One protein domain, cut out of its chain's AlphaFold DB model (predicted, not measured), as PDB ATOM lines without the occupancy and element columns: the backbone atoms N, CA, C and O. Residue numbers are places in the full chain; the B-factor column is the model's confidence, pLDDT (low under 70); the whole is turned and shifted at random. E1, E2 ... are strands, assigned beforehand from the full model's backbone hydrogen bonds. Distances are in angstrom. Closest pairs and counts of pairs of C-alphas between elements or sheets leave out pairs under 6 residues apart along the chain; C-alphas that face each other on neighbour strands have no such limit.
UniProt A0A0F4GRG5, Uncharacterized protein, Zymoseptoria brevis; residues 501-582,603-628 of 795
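This is residues 501 to 582 and 603 to 628 of the 795 residues of an uncharacterized protein of Zymoseptoria brevis (UniProt A0A0F4GRG5). A twisted sheet of three strands, E1, E2 and E3, has E4 over one of its faces, and a small hairpin of E5 and E6 lies beyond E4, the whole only loosely layered. A long link, residues 560 to 574, reaches out at one end of the longest axis. The printed part has 108 residues, with no named helix and six named strands in the order E1 to E6; the class is all strand, though under half of the residues, 45, are in named elements. The larger sheet runs E1, E2, E3, antiparallel. The whole is only just compact, close to loose, with a radius of gyration of the C-alphas of 15.6 A and an elongated outline of 47 by 30 by 20 A.

E1, residues 521 to 528, begins at C-alpha 521 (166.826, 149.478, 50.013) and is 22.2 A long. E2, residues 534 to 542, is 26.2 A long; E3, residues 550 to 559, is 24.6 A long and bends by 61 degrees at residue 555. E4 is residues 575 to 582, 20.6 A; E5 is residues 603 to 608, 17.5 A. E6, residues 618 to 621, ends at C-alpha 621 (151.816, 142.675, 27.998).

E1, E2 and E3 form a meander, each strand the antiparallel neighbour of the one before; N 523 and O 540 are 2.8 A apart, and N 537 and O 556 2.9 A. E4 pairs with no named strand; its closest C-alphas to E2 are Val 575 and Ser 535, 5.9 A apart. E4 and E5 are near each other. In the E5 and E6 hairpin, N 605 and O 618 are 2.9 A apart.

The C-alphas farthest apart, of Asp 544 and Pro 566, are 48.0 A apart. Residues 583 to 602 are not printed, a gap of 17.8 A between C-alphas 582 and 603. The link from E3 to E4 is long; pLDDT is under 70 at 20 residues, among them 560 to 572.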
ATOM      1  N   PHE A 501     150.398 142.511  52.933       65.75
ATOM      2  CA  PHE A 501     151.405 142.882  51.937       65.75
ATOM      3  C   PHE A 501     151.874 141.626  51.182       65.75
ATOM      4  O   PHE A 501     152.988 141.159  51.421       65.75
ATOM      5  N   PRO A 502     151.031 141.012  50.329       67.25
ATOM      6  CA  PRO A 502     151.475 139.941  49.455       67.25
ATOM      7  C   PRO A 502     152.453 140.487  48.419       67.25
ATOM      8  O   PRO A 502     152.486 141.690  48.141       67.25
ATOM      9  N   ALA A 503     153.221 139.572  47.833       79.94
ATOM     10  CA  ALA A 503     154.228 139.866  46.821       79.94
ATOM     11  C   ALA A 503     155.198 141.003  47.224       79.94
ATOM     12  O   ALA A 503     155.326 141.989  46.493       79.94
ATOM     13  N   PRO A 504     155.859 140.915  48.399       85.88
ATOM     14  CA  PRO A 504     156.940 141.836  48.716       85.88
ATOM     15  C   PRO A 504     158.117 141.604  47.762       85.88
ATOM     16  O   PRO A 504     158.392 140.478  47.350       85.88
ATOM     17  N   PHE A 505     158.856 142.670  47.478       87.38
ATOM     18  CA  PHE A 505     160.117 142.615  46.745       87.38
ATOM     19  C   PHE A 505     161.174 143.417  47.510       87.38
ATOM     20  O   PHE A 505     160.835 144.299  48.295       87.38
ATOM     21  N   LEU A 506     162.457 143.131  47.325       90.50
ATOM     22  CA  LEU A 506     163.532 143.939  47.900       90.50
ATOM     23  C   LEU A 506     164.499 144.327  46.796       90.50
ATOM     24  O   LEU A 506     164.924 143.483  46.014       90.50
ATOM     25  N   TYR A 507     164.846 145.610  46.745       91.31
ATOM     26  CA  TYR A 507     165.749 146.136  45.734       91.31
ATOM     27  C   TYR A 507     166.711 147.150  46.343       91.31
ATOM     28  O   TYR A 507     166.281 148.177  46.861       91.31
ATOM     29  N   GLU A 508     168.011 146.881  46.283       91.69
ATOM     30  CA  GLU A 508     169.034 147.860  46.652       91.69
ATOM     31  C   GLU A 508     169.327 148.763  45.451       91.69
ATOM     32  O   GLU A 508     169.631 148.275  44.363       91.69
ATOM     33  N   LEU A 509     169.229 150.083  45.632       91.06
ATOM     34  CA  LEU A 509     169.493 151.039  44.558       91.06
ATOM     35  C   LEU A 509     170.971 150.990  44.130       91.06
ATOM     36  O   LEU A 509     171.835 151.337  44.942       91.06
ATOM     37  N   PRO A 510     171.287 150.651  42.864       86.50
ATOM     38  CA  PRO A 510     172.668 150.650  42.379       86.50
ATOM     39  C   PRO A 510     173.196 152.071  42.123       86.50
ATOM     40  O   PRO A 510     174.401 152.315  42.155       86.50
ATOM     41  N   GLU A 511     172.295 153.021  41.883       88.31
ATOM     42  CA  GLU A 511     172.576 154.426  41.610       88.31
ATOM     43  C   GLU A 511     171.538 155.316  42.319       88.31
ATOM     44  O   GLU A 511     170.461 154.832  42.681       88.31
ATOM     45  N   PRO A 512     171.828 156.605  42.576       90.75
ATOM     46  CA  PRO A 512     170.864 157.484  43.226       90.75
ATOM     47  C   PRO A 512     169.618 157.728  42.359       90.75
ATOM     48  O   PRO A 512     169.726 158.020  41.169       90.75
ATOM     49  N   VAL A 513     168.439 157.713  42.988       91.44
ATOM     50  CA  VAL A 513     167.150 158.063  42.369       91.44
ATOM     51  C   VAL A 513     166.534 159.227  43.147       91.44
ATOM     52  O   VAL A 513     166.130 159.088  44.303       91.44
ATOM     53  N   GLY A 514     166.488 160.413  42.538       90.81
ATOM     54  CA  GLY A 514     166.072 161.648  43.207       90.81
ATOM     55  C   GLY A 514     166.877 161.924  44.482       90.81
ATOM     56  O   GLY A 514     168.094 162.074  44.443       90.81
ATOM     57  N   SER A 515     166.190 161.998  45.626       91.00
ATOM     58  CA  SER A 515     166.798 162.212  46.952       91.00
ATOM     59  C   SER A 515     167.246 160.924  47.664       91.00
ATOM     60  O   SER A 515     167.600 160.958  48.848       91.00
ATOM     61  N   PHE A 516     167.146 159.768  47.009       91.56
ATOM     62  CA  PHE A 516     167.510 158.472  47.580       91.56
ATOM     63  C   PHE A 516     168.888 158.060  47.047       91.56
ATOM     64  O   PHE A 516     169.025 157.872  45.839       91.56
ATOM     65  N   PRO A 517     169.928 157.979  47.899       92.25
ATOM     66  CA  PRO A 517     171.271 157.611  47.465       92.25
ATOM     67  C   PRO A 517     171.350 156.131  47.068       92.25
ATOM     68  O   PRO A 517     170.519 155.320  47.486       92.25
ATOM     69  N   ALA A 518     172.392 155.774  46.313       91.75
ATOM     70  CA  ALA A 518     172.758 154.376  46.089       91.75
ATOM     71  C   ALA A 518     172.936 153.638  47.433       91.75
ATOM     72  O   ALA A 518     173.378 154.235  48.417       91.75
ATOM     73  N   GLY A 519     172.561 152.360  47.482       90.75
ATOM     74  CA  GLY A 519     172.523 151.554  48.707       90.75
ATOM     75  C   GLY A 519     171.246 151.714  49.545       90.75
ATOM     76  O   GLY A 519     171.063 151.000  50.529       90.75
ATOM     77  N   THR A 520     170.335 152.623  49.174       92.00
ATOM     78  CA  THR A 520     168.983 152.636  49.757       92.00
ATOM     79  C   THR A 520     168.266 151.349  49.358       92.00
ATOM     80  O   THR A 520     168.230 151.017  48.172       92.00
ATOM     81  N   ILE A 521     167.656 150.649  50.314       93.69
ATOM     82  CA  ILE A 521     166.826 149.478  50.013       93.69
ATOM     83  C   ILE A 521     165.383 149.941  49.842       93.69
ATOM     84  O   ILE A 521     164.826 150.630  50.700       93.69
ATOM     85  N   ILE A 522     164.783 149.543  48.730       92.44
ATOM     86  CA  ILE A 522     163.397 149.792  48.371       92.44
ATOM     87  C   ILE A 522     162.579 148.524  48.605       92.44
ATOM     88  O   ILE A 522     162.991 147.424  48.239       92.44
ATOM     89  N   LEU A 523     161.407 148.705  49.206       90.38
ATOM     90  CA  LEU A 523     160.424 147.670  49.495       90.38
ATOM     91  C   LEU A 523     159.075 148.114  48.910       90.38
ATOM     92  O   LEU A 523     158.369 148.908  49.543       90.38
ATOM     93  N   PRO A 524     158.694 147.658  47.707       86.94
ATOM     94  CA  PRO A 524     157.334 147.804  47.252       86.94
ATOM     95  C   PRO A 524     156.445 146.867  48.072       86.94
ATOM     96  O   PRO A 524     156.774 145.708  48.324       86.94
ATOM     97  N   GLY A 525     155.305 147.386  48.500       78.19
ATOM     98  CA  GLY A 525     154.282 146.629  49.193       78.19
ATOM     99  C   GLY A 525     152.970 146.739  48.441       78.19
ATOM    100  O   GLY A 525     152.471 147.847  48.237       78.19
ATOM    101  N   ASN A 526     152.385 145.603  48.067       85.00
ATOM    102  CA  ASN A 526     151.016 145.584  47.580       85.00
ATOM    103  C   ASN A 526     150.058 145.615  48.774       85.00
ATOM    104  O   ASN A 526     149.932 144.641  49.497       85.00
ATOM    105  N   ARG A 527     149.398 146.735  49.032       80.94
ATOM    106  CA  ARG A 527     148.441 146.883  50.126       80.94
ATOM    107  C   ARG A 527     147.048 146.511  49.638       80.94
ATOM    108  O   ARG A 527     146.447 147.271  48.882       80.94
ATOM    109  N   LEU A 528     146.499 145.407  50.142       72.81
ATOM    110  CA  LEU A 528     145.126 144.990  49.844       72.81
ATOM    111  C   LEU A 528     144.174 145.242  51.009       72.81
ATOM    112  O   LEU A 528     144.542 145.179  52.185       72.81
ATOM    113  N   THR A 529     142.910 145.484  50.672       67.12
ATOM    114  CA  THR A 529     141.820 145.399  51.648       67.12
ATOM    115  C   THR A 529     141.427 143.959  51.927       67.12
ATOM    116  O   THR A 529     141.457 143.126  51.030       67.12
ATOM    117  N   ALA A 530     140.985 143.681  53.159       57.88
ATOM    118  CA  ALA A 530     140.570 142.341  53.585       57.88
ATOM    119  C   ALA A 530     139.488 141.709  52.683       57.88
ATOM    120  O   ALA A 530     139.460 140.497  52.513       57.88
ATOM    121  N   ASN A 531     138.637 142.536  52.065       64.06
ATOM    122  CA  ASN A 531     137.559 142.090  51.178       64.06
ATOM    123  C   ASN A 531     137.931 142.185  49.686       64.06
ATOM    124  O   ASN A 531     137.033 142.178  48.853       64.06
ATOM    125  N   TYR A 532     139.212 142.380  49.350       68.12
ATOM    126  CA  TYR A 532     139.703 142.541  47.975       68.12
ATOM    127  C   TYR A 532     138.988 143.641  47.168       68.12
ATOM    128  O   TYR A 532     139.001 143.628  45.950       68.12
ATOM    129  N   THR A 533     138.382 144.639  47.815       71.31
ATOM    130  CA  THR A 533     137.621 145.694  47.114       71.31
ATOM    131  C   THR A 533     138.496 146.706  46.377       71.31
ATOM    132  O   THR A 533     138.029 147.373  45.459       71.31
ATOM    133  N   TRP A 534     139.736 146.871  46.830       77.25
ATOM    134  CA  TRP A 534     140.758 147.716  46.218       77.25
ATOM    135  C   TRP A 534     142.150 147.290  46.695       77.25
ATOM    136  O   TRP A 534     142.286 146.728  47.796       77.25
ATOM    137  N   SER A 535     143.169 147.624  45.899       83.94
ATOM    138  CA  SER A 535     144.588 147.478  46.221       83.94
ATOM    139  C   SER A 535     145.435 148.690  45.798       83.94
ATOM    140  O   SER A 535     145.054 149.505  44.953       83.94
ATOM    141  N   GLU A 536     146.580 148.853  46.458       87.19
ATOM    142  CA  GLU A 536     147.553 149.923  46.223       87.19
ATOM    143  C   GLU A 536     148.964 149.342  46.176       87.19
ATOM    144  O   GLU A 536     149.372 148.670  47.115       87.19
ATOM    145  N   ILE A 537     149.757 149.693  45.168       91.25
ATOM    146  CA  ILE A 537     151.195 149.410  45.186       91.25
ATOM    147  C   ILE A 537     151.900 150.615  45.798       91.25
ATOM    148  O   ILE A 537     151.867 151.718  45.250       91.25
ATOM    149  N   GLN A 538     152.511 150.411  46.960       89.06
ATOM    150  CA  GLN A 538     153.196 151.436  47.745       89.06
ATOM    151  C   GLN A 538     154.702 151.205  47.725       89.06
ATOM    152  O   GLN A 538     155.136 150.062  47.718       89.06
ATOM    153  N   ILE A 539     155.492 152.274  47.772       89.12
ATOM    154  CA  ILE A 539     156.946 152.210  47.924       89.12
ATOM    155  C   ILE A 539     157.322 152.602  49.346       89.12
ATOM    156  O   ILE A 539     156.955 153.679  49.821       89.12
ATOM    157  N   TYR A 540     158.102 151.743  49.994       89.19
ATOM    158  CA  TYR A 540     158.821 152.039  51.224       89.19
ATOM    159  C   TYR A 540     160.324 152.034  50.951       89.19
ATOM    160  O   TYR A 540     160.794 151.342  50.047       89.19
ATOM    161  N   ALA A 541     161.080 152.792  51.737       86.62
ATOM    162  CA  ALA A 541     162.532 152.836  51.649       86.62
ATOM    163  C   ALA A 541     163.174 152.706  53.030       86.62
ATOM    164  O   ALA A 541     162.586 153.073  54.047       86.62
ATOM    165  N   THR A 542     164.399 152.199  53.060       87.31
ATOM    166  CA  THR A 542     165.277 152.211  54.230       87.31
ATOM    167  C   THR A 542     166.673 152.637  53.796       87.31
ATOM    168  O   THR A 542     167.224 152.149  52.807       87.31
ATOM    169  N   ARG A 543     167.233 153.597  54.533       85.50
ATOM    170  CA  ARG A 543     168.556 154.188  54.273       85.50
ATOM    171  C   ARG A 543     169.647 153.581  55.156       85.50
ATOM    172  O   ARG A 543     170.822 153.863  54.965       85.50
ATOM    173  N   ASP A 544     169.247 152.750  56.109       82.44
ATOM    174  CA  ASP A 544     170.070 152.138  57.148       82.44
ATOM    175  C   ASP A 544     169.995 150.604  57.090       82.44
ATOM    176  O   ASP A 544     170.077 149.916  58.105       82.44
ATOM    177  N   LYS A 545     169.851 150.059  55.873       80.88
ATOM    178  CA  LYS A 545     169.882 148.616  55.579       80.88
ATOM    179  C   LYS A 545     168.839 147.787  56.340       80.88
ATOM    180  O   LYS A 545     169.096 146.646  56.714       80.88
ATOM    181  N   GLY A 546     167.644 148.341  56.530       74.88
ATOM    182  CA  GLY A 546     166.509 147.642  57.132       74.88
ATOM    183  C   GLY A 546     166.191 148.037  58.569       74.88
ATOM    184  O   GLY A 546     165.231 147.485  59.108       74.88
ATOM    185  N   GLY A 547     166.935 148.976  59.166       70.06
ATOM    186  CA  GLY A 547     166.673 149.479  60.516       70.06
ATOM    187  C   GLY A 547     165.365 150.266  60.598       70.06
ATOM    188  O   GLY A 547     164.413 149.835  61.247       70.06
ATOM    189  N   GLN A 548     165.294 151.394  59.897       68.31
ATOM    190  CA  GLN A 548     164.127 152.269  59.825       68.31
ATOM    191  C   GLN A 548     163.513 152.249  58.429       68.31
ATOM    192  O   GLN A 548     164.209 152.297  57.412       68.31
ATOM    193  N   ARG A 549     162.179 152.191  58.381       75.12
ATOM    194  CA  ARG A 549     161.400 152.151  57.138       75.12
ATOM    195  C   ARG A 549     160.559 153.411  57.025       75.12
ATOM    196  O   ARG A 549     159.800 153.729  57.935       75.12
ATOM    197  N   GLU A 550     160.642 154.087  55.888       73.75
ATOM    198  CA  GLU A 550     159.812 155.247  55.564       73.75
ATOM    199  C   GLU A 550     158.863 154.929  54.403       73.75
ATOM    200  O   GLU A 550     159.253 154.289  53.428       73.75
ATOM    201  N   TYR A 551     157.606 155.373  54.503       81.25
ATOM    202  CA  TYR A 551     156.702 155.410  53.350       81.25
ATOM    203  C   TYR A 551     157.164 156.513  52.397       81.25
ATOM    204  O   TYR A 551     157.366 157.651  52.821       81.25
ATOM    205  N   VAL A 552     157.296 156.188  51.111       84.69
ATOM    206  CA  VAL A 552     157.762 157.128  50.087       84.69
ATOM    207  C   VAL A 552     156.604 157.632  49.236       84.69
ATOM    208  O   VAL A 552     156.393 158.842  49.139       84.69
ATOM    209  N   SER A 553     155.871 156.726  48.588       87.25
ATOM    210  CA  SER A 553     154.785 157.087  47.672       87.25
ATOM    211  C   SER A 553     153.868 155.904  47.351       87.25
ATOM    212  O   SER A 553     154.139 154.759  47.712       87.25
ATOM    213  N   THR A 554     152.771 156.187  46.648       89.75
ATOM    214  CA  THR A 554     151.899 155.178  46.037       89.75
ATOM    215  C   THR A 554     152.074 155.233  44.521       89.75
ATOM    216  O   THR A 554     151.867 156.286  43.919       89.75
ATOM    217  N   VAL A 555     152.431 154.103  43.910       93.88
ATOM    218  CA  VAL A 555     152.655 153.955  42.461       93.88
ATOM    219  C   VAL A 555     151.328 153.962  41.713       93.88
ATOM    220  O   VAL A 555     151.133 154.706  40.749       93.88
ATOM    221  N   VAL A 556     150.405 153.119  42.171       91.75
ATOM    222  CA  VAL A 556     149.096 152.894  41.564       91.75
ATOM    223  C   VAL A 556     148.098 152.478  42.641       91.75
ATOM    224  O   VAL A 556     148.449 151.825  43.624       91.75
ATOM    225  N   LYS A 557     146.846 152.891  42.448       88.81
ATOM    226  CA  LYS A 557     145.690 152.486  43.237       88.81
ATOM    227  C   LYS A 557     144.606 152.019  42.284       88.81
ATOM    228  O   LYS A 557     144.251 152.761  41.369       88.81
ATOM    229  N   ALA A 558     144.066 150.841  42.539       85.56
ATOM    230  CA  ALA A 558     142.987 150.267  41.757       85.56
ATOM    231  C   ALA A 558     141.961 149.601  42.672       85.56
ATOM    232  O   ALA A 558     142.243 149.326  43.835       85.56
ATOM    233  N   GLY A 559     140.755 149.391  42.168       74.69
ATOM    234  CA  GLY A 559     139.711 148.699  42.900       74.69
ATOM    235  C   GLY A 559     138.356 148.814  42.232       74.69
ATOM    236  O   GLY A 559     138.138 149.623  41.324       74.69
ATOM    237  N   TRP A 560     137.426 148.019  42.735       65.19
ATOM    238  CA  TRP A 560     136.074 147.944  42.226       65.19
ATOM    239  C   TRP A 560     135.295 149.238  42.484       65.19
ATOM    240  O   TRP A 560     135.020 149.617  43.625       65.19
ATOM    241  N   THR A 561     134.829 149.886  41.417       52.41
ATOM    242  CA  THR A 561     133.755 150.888  41.490       52.41
ATOM    243  C   THR A 561     132.510 150.301  40.838       52.41
ATOM    244  O   THR A 561     132.578 149.937  39.668       52.41
ATOM    245  N   LYS A 562     131.373 150.250  41.557       44.97
ATOM    246  CA  LYS A 562     130.065 149.687  41.124       44.97
ATOM    247  C   LYS A 562     129.535 150.174  39.754       44.97
ATOM    248  O   LYS A 562     128.497 149.708  39.308       44.97
ATOM    249  N   SER A 563     130.201 151.130  39.116       45.03
ATOM    250  CA  SER A 563     129.841 151.771  37.852       45.03
ATOM    251  C   SER A 563     130.518 151.184  36.604       45.03
ATOM    252  O   SER A 563     130.308 151.728  35.521       45.03
ATOM    253  N   ARG A 564     131.342 150.131  36.703       48.31
ATOM    254  CA  ARG A 564     131.939 149.469  35.526       48.31
ATOM    255  C   ARG A 564     131.165 148.178  35.227       48.31
ATOM    256  O   ARG A 564     131.063 147.329  36.096       48.31
ATOM    257  N   GLY A 565     130.517 148.144  34.056       42.59
ATOM    258  CA  GLY A 565     129.595 147.095  33.585       42.59
ATOM    259  C   GLY A 565     130.260 145.744  33.268       42.59
ATOM    260  O   GLY A 565     131.394 145.531  33.681       42.59
ATOM    261  N   PRO A 566     129.560 144.831  32.560       43.00
ATOM    262  CA  PRO A 566     129.795 143.390  32.635       43.00
ATOM    263  C   PRO A 566     131.217 143.012  32.214       43.00
ATOM    264  O   PRO A 566     131.665 143.329  31.112       43.00
ATOM    265  N   GLU A 567     131.890 142.346  33.147       52.06
ATOM    266  CA  GLU A 567     133.303 141.999  33.143       52.06
ATOM    267  C   GLU A 567     133.630 140.898  32.138       52.06
ATOM    268  O   GLU A 567     133.048 139.811  32.162       52.06
ATOM    269  N   VAL A 568     134.671 141.114  31.340       47.84
ATOM    270  CA  VAL A 568     135.503 139.984  30.939       47.84
ATOM    271  C   VAL A 568     136.352 139.622  32.167       47.84
ATOM    272  O   VAL A 568     137.372 140.241  32.414       47.84
ATOM    273  N   GLY A 569     135.849 138.716  33.013       40.44
ATOM    274  CA  GLY A 569     136.626 137.801  33.873       40.44
ATOM    275  C   GLY A 569     137.706 138.311  34.853       40.44
ATOM    276  O   GLY A 569     138.512 137.492  35.301       40.44
ATOM    277  N   GLY A 570     137.766 139.595  35.219       50.25
ATOM    278  CA  GLY A 570     138.660 140.116  36.269       50.25
ATOM    279  C   GLY A 570     137.958 140.190  37.628       50.25
ATOM    280  O   GLY A 570     136.902 140.804  37.735       50.25
ATOM    281  N   SER A 571     138.513 139.567  38.673       55.00
ATOM    282  CA  SER A 571     137.748 139.286  39.899       55.00
ATOM    283  C   SER A 571     137.398 140.526  40.731       55.00
ATOM    284  O   SER A 571     136.365 140.517  41.393       55.00
ATOM    285  N   HIS A 572     138.216 141.589  40.723       60.84
ATOM    286  CA  HIS A 572     138.007 142.699  41.665       60.84
ATOM    287  C   HIS A 572     138.518 144.085  41.209       60.84
ATOM    288  O   HIS A 572     138.400 145.059  41.958       60.84
ATOM    289  N   GLY A 573     139.079 144.211  40.000       77.88
ATOM    290  CA  GLY A 573     139.627 145.483  39.509       77.88
ATOM    291  C   GLY A 573     140.902 145.932  40.233       77.88
ATOM    292  O   GLY A 573     141.142 147.133  40.352       77.88
ATOM    293  N   ASN A 574     141.672 144.985  40.771       86.56
ATOM    294  CA  ASN A 574     142.840 145.222  41.620       86.56
ATOM    295  C   ASN A 574     144.166 145.199  40.839       86.56
ATOM    296  O   ASN A 574     144.240 144.780  39.689       86.56
ATOM    297  N   VAL A 575     145.230 145.639  41.507       91.12
ATOM    298  CA  VAL A 575     146.633 145.539  41.077       91.12
ATOM    299  C   VAL A 575     147.449 144.627  41.999       91.12
ATOM    300  O   VAL A 575     147.203 144.588  43.213       91.12
ATOM    301  N   PHE A 576     148.417 143.903  41.427       91.44
ATOM    302  CA  PHE A 576     149.199 142.865  42.106       91.44
ATOM    303  C   PHE A 576     150.673 142.809  41.695       91.44
ATOM    304  O   PHE A 576     151.049 143.338  40.662       91.44
ATOM    305  N   GLU A 577     151.482 142.135  42.517       93.88
ATOM    306  CA  GLU A 577     152.849 141.690  42.190       93.88
ATOM    307  C   GLU A 577     153.795 142.768  41.634       93.88
ATOM    308  O   GLU A 577     154.174 142.719  40.465       93.88
ATOM    309  N   PRO A 578     154.208 143.749  42.455       95.00
ATOM    310  CA  PRO A 578     155.182 144.730  42.009       95.00
ATOM    311  C   PRO A 578     156.550 144.088  41.722       95.00
ATOM    312  O   PRO A 578     157.166 143.513  42.618       95.00
ATOM    313  N   PHE A 579     157.069 144.290  40.512       95.19
ATOM    314  CA  PHE A 579     158.462 144.023  40.147       95.19
ATOM    315  C   PHE A 579     159.193 145.341  39.882       95.19
ATOM    316  O   PHE A 579     158.662 146.234  39.220       95.19
ATOM    317  N   ILE A 580     160.411 145.484  40.406       93.31
ATOM    318  CA  ILE A 580     161.195 146.721  40.305       93.31
ATOM    319  C   ILE A 580     162.392 146.530  39.389       93.31
ATOM    320  O   ILE A 580     163.122 145.548  39.500       93.31
ATOM    321  N   LEU A 581     162.654 147.549  38.572       90.81
ATOM    322  CA  LEU A 581     163.872 147.649  37.783       90.81
ATOM    323  C   LEU A 581     164.376 149.097  37.736       90.81
ATOM    324  O   LEU A 581     163.636 150.001  37.349       90.81
ATOM    325  N   SER A 582     165.649 149.319  38.072       88.81
ATOM    326  CA  SER A 582     166.345 150.576  37.763       88.81
ATOM    327  C   SER A 582     167.093 150.430  36.439       88.81
ATOM    328  O   SER A 582     167.920 149.530  36.302       88.81
ATOM    329  N   LEU A 603     149.615 143.151  31.990       97.81
ATOM    330  CA  LEU A 603     150.813 143.658  32.662       97.81
ATOM    331  C   LEU A 603     151.034 145.116  32.284       97.81
ATOM    332  O   LEU A 603     150.877 145.494  31.120       97.81
ATOM    333  N   ALA A 604     151.384 145.934  33.268       97.44
ATOM    334  CA  ALA A 604     151.592 147.361  33.082       97.44
ATOM    335  C   ALA A 604     152.733 147.875  33.960       97.44
ATOM    336  O   ALA A 604     153.129 147.228  34.928       97.44
ATOM    337  N   TYR A 605     153.254 149.055  33.628       97.38
ATOM    338  CA  TYR A 605     154.287 149.707  34.425       97.38
ATOM    339  C   TYR A 605     154.160 151.228  34.463       97.38
ATOM    340  O   TYR A 605     153.431 151.866  33.693       97.38
ATOM    341  N   ARG A 606     154.907 151.818  35.399       97.31
ATOM    342  CA  ARG A 606     155.176 153.254  35.516       97.31
ATOM    343  C   ARG A 606     156.643 153.466  35.812       97.31
ATOM    344  O   ARG A 606     157.280 152.640  36.462       97.31
ATOM    345  N   ILE A 607     157.142 154.619  35.391       96.44
ATOM    346  CA  ILE A 607     158.502 155.062  35.675       96.44
ATOM    347  C   ILE A 607     158.495 156.301  36.565       96.44
ATOM    348  O   ILE A 607     157.590 157.137  36.495       96.44
ATOM    349  N   SER A 608     159.532 156.425  37.380       95.69
ATOM    350  CA  SER A 608     159.806 157.580  38.223       95.69
ATOM    351  C   SER A 608     161.280 157.970  38.137       95.69
ATOM    352  O   SER A 608     162.143 157.137  37.861       95.69
ATOM    353  N   LYS A 609     161.573 159.249  38.386       94.75
ATOM    354  CA  LYS A 609     162.943 159.772  38.544       94.75
ATOM    355  C   LYS A 609     163.286 160.113  39.996       94.75
ATOM    356  O   LYS A 609     164.433 160.431  40.291       94.75
ATOM    357  N   ASP A 610     162.298 160.090  40.889       92.38
ATOM    358  CA  ASP A 610     162.419 160.556  42.276       92.38
ATOM    359  C   ASP A 610     161.710 159.655  43.305       92.38
ATOM    360  O   ASP A 610     161.672 159.997  44.488       92.38
ATOM    361  N   LEU A 611     161.153 158.521  42.857       91.62
ATOM    362  CA  LEU A 611     160.314 157.580  43.610       91.62
ATOM    363  C   LEU A 611     158.999 158.168  44.143       91.62
ATOM    364  O   LEU A 611     158.289 157.494  44.886       91.62
ATOM    365  N   LYS A 612     158.657 159.410  43.790       89.75
ATOM    366  CA  LYS A 612     157.495 160.145  44.318       89.75
ATOM    367  C   LYS A 612     156.500 160.488  43.222       89.75
ATOM    368  O   LYS A 612     155.295 160.335  43.410       89.75
ATOM    369  N   THR A 613     157.008 160.947  42.088       93.62
ATOM    370  CA  THR A 613     156.238 161.290  40.902       93.62
ATOM    371  C   THR A 613     156.329 160.152  39.897       93.62
ATOM    372  O   THR A 613     157.415 159.677  39.565       93.62
ATOM    373  N   TRP A 614     155.173 159.691  39.431       95.94
ATOM    374  CA  TRP A 614     155.059 158.543  38.537       95.94
ATOM    375  C   TRP A 614     154.488 158.976  37.191       95.94
ATOM    376  O   TRP A 614     153.621 159.850  37.130       95.94
ATOM    377  N   SER A 615     154.978 158.364  36.114       97.00
ATOM    378  CA  SER A 615     154.444 158.551  34.766       97.00
ATOM    379  C   SER A 615     152.985 158.090  34.649       97.00
ATOM    380  O   SER A 615     152.414 157.482  35.558       97.00
ATOM    381  N   ALA A 616     152.385 158.320  33.478       96.31
ATOM    382  CA  ALA A 616     151.183 157.589  33.092       96.31
ATOM    383  C   ALA A 616     151.464 156.075  33.056       96.31
ATOM    384  O   ALA A 616     152.607 155.655  32.853       96.31
ATOM    385  N   THR A 617     150.416 155.279  33.268       96.25
ATOM    386  CA  THR A 617     150.472 153.820  33.112       96.25
ATOM    387  C   THR A 617     150.718 153.467  31.650       96.25
ATOM    388  O   THR A 617     150.040 154.008  30.775       96.25
ATOM    389  N   VAL A 618     151.660 152.559  31.410       97.12
ATOM    390  CA  VAL A 618     151.973 152.001  30.090       97.12
ATOM    391  C   VAL A 618     151.712 150.499  30.123       97.12
ATOM    392  O   VAL A 618     152.071 149.838  31.096       97.12
ATOM    393  N   ASP A 619     151.075 149.982  29.076       97.25
ATOM    394  CA  ASP A 619     150.813 148.550  28.915       97.25
ATOM    395  C   ASP A 619     152.098 147.844  28.460       97.25
ATOM    396  O   ASP A 619     152.782 148.330  27.560       97.25
ATOM    397  N   ASP A 620     152.420 146.710  29.080       96.25
ATOM    398  CA  ASP A 620     153.646 145.946  28.808       96.25
ATOM    399  C   ASP A 620     153.351 144.608  28.132       96.25
ATOM    400  O   ASP A 620     153.969 144.254  27.132       96.25
ATOM    401  N   VAL A 621     152.341 143.889  28.630       96.81
ATOM    402  CA  VAL A 621     151.816 142.675  27.998       96.81
ATOM    403  C   VAL A 621     150.300 142.739  28.016       96.81
ATOM    404  O   VAL A 621     149.674 142.907  29.063       96.81
ATOM    405  N   THR A 622     149.706 142.583  26.839       95.31
ATOM    406  CA  THR A 622     148.260 142.453  26.654       95.31
ATOM    407  C   THR A 622     147.985 141.269  25.742       95.31
ATOM    408  O   THR A 622     148.849 140.871  24.957       95.31
ATOM    409  N   ASN A 623     146.783 140.709  25.835       91.94
ATOM    410  CA  ASN A 623     146.353 139.631  24.957       91.94
ATOM    411  C   ASN A 623     145.087 140.037  24.197       91.94
ATOM    412  O   ASN A 623     144.211 140.706  24.745       91.94
ATOM    413  N   ALA A 624     144.989 139.630  22.928       91.00
ATOM    414  CA  ALA A 624     143.788 139.839  22.124       91.00
ATOM    415  C   ALA A 624     142.591 139.051  22.684       91.00
ATOM    416  O   ALA A 624     141.457 139.528  22.631       91.00
ATOM    417  N   ASN A 625     142.843 137.868  23.253       90.75
ATOM    418  CA  ASN A 625     141.857 137.165  24.050       90.75
ATOM    419  C   ASN A 625     141.788 137.791  25.447       90.75
ATOM    420  O   ASN A 625     142.605 137.502  26.321       90.75
ATOM    421  N   ALA A 626     140.772 138.626  25.652       86.94
ATOM    422  CA  ALA A 626     140.567 139.362  26.890       86.94
ATOM    423  C   ALA A 626     140.332 138.471  28.123       86.94
ATOM    424  O   ALA A 626     140.458 138.976  29.233       86.94
ATOM    425  N   THR A 627     140.009 137.176  27.971       88.88
ATOM    426  CA  THR A 627     139.823 136.281  29.125       88.88
ATOM    427  C   THR A 627     141.137 135.817  29.738       88.88
ATOM    428  O   THR A 627     141.139 135.470  30.918       88.88
ATOM    429  N   LEU A 628     142.221 135.779  28.953       92.44
ATOM    430  CA  LEU A 628     143.534 135.335  29.414       92.44
ATOM    431  C   LEU A 628     144.114 136.301  30.444       92.44
ATOM    432  O   LEU A 628     143.770 137.484  30.485       92.44
TER     433      LEU A 628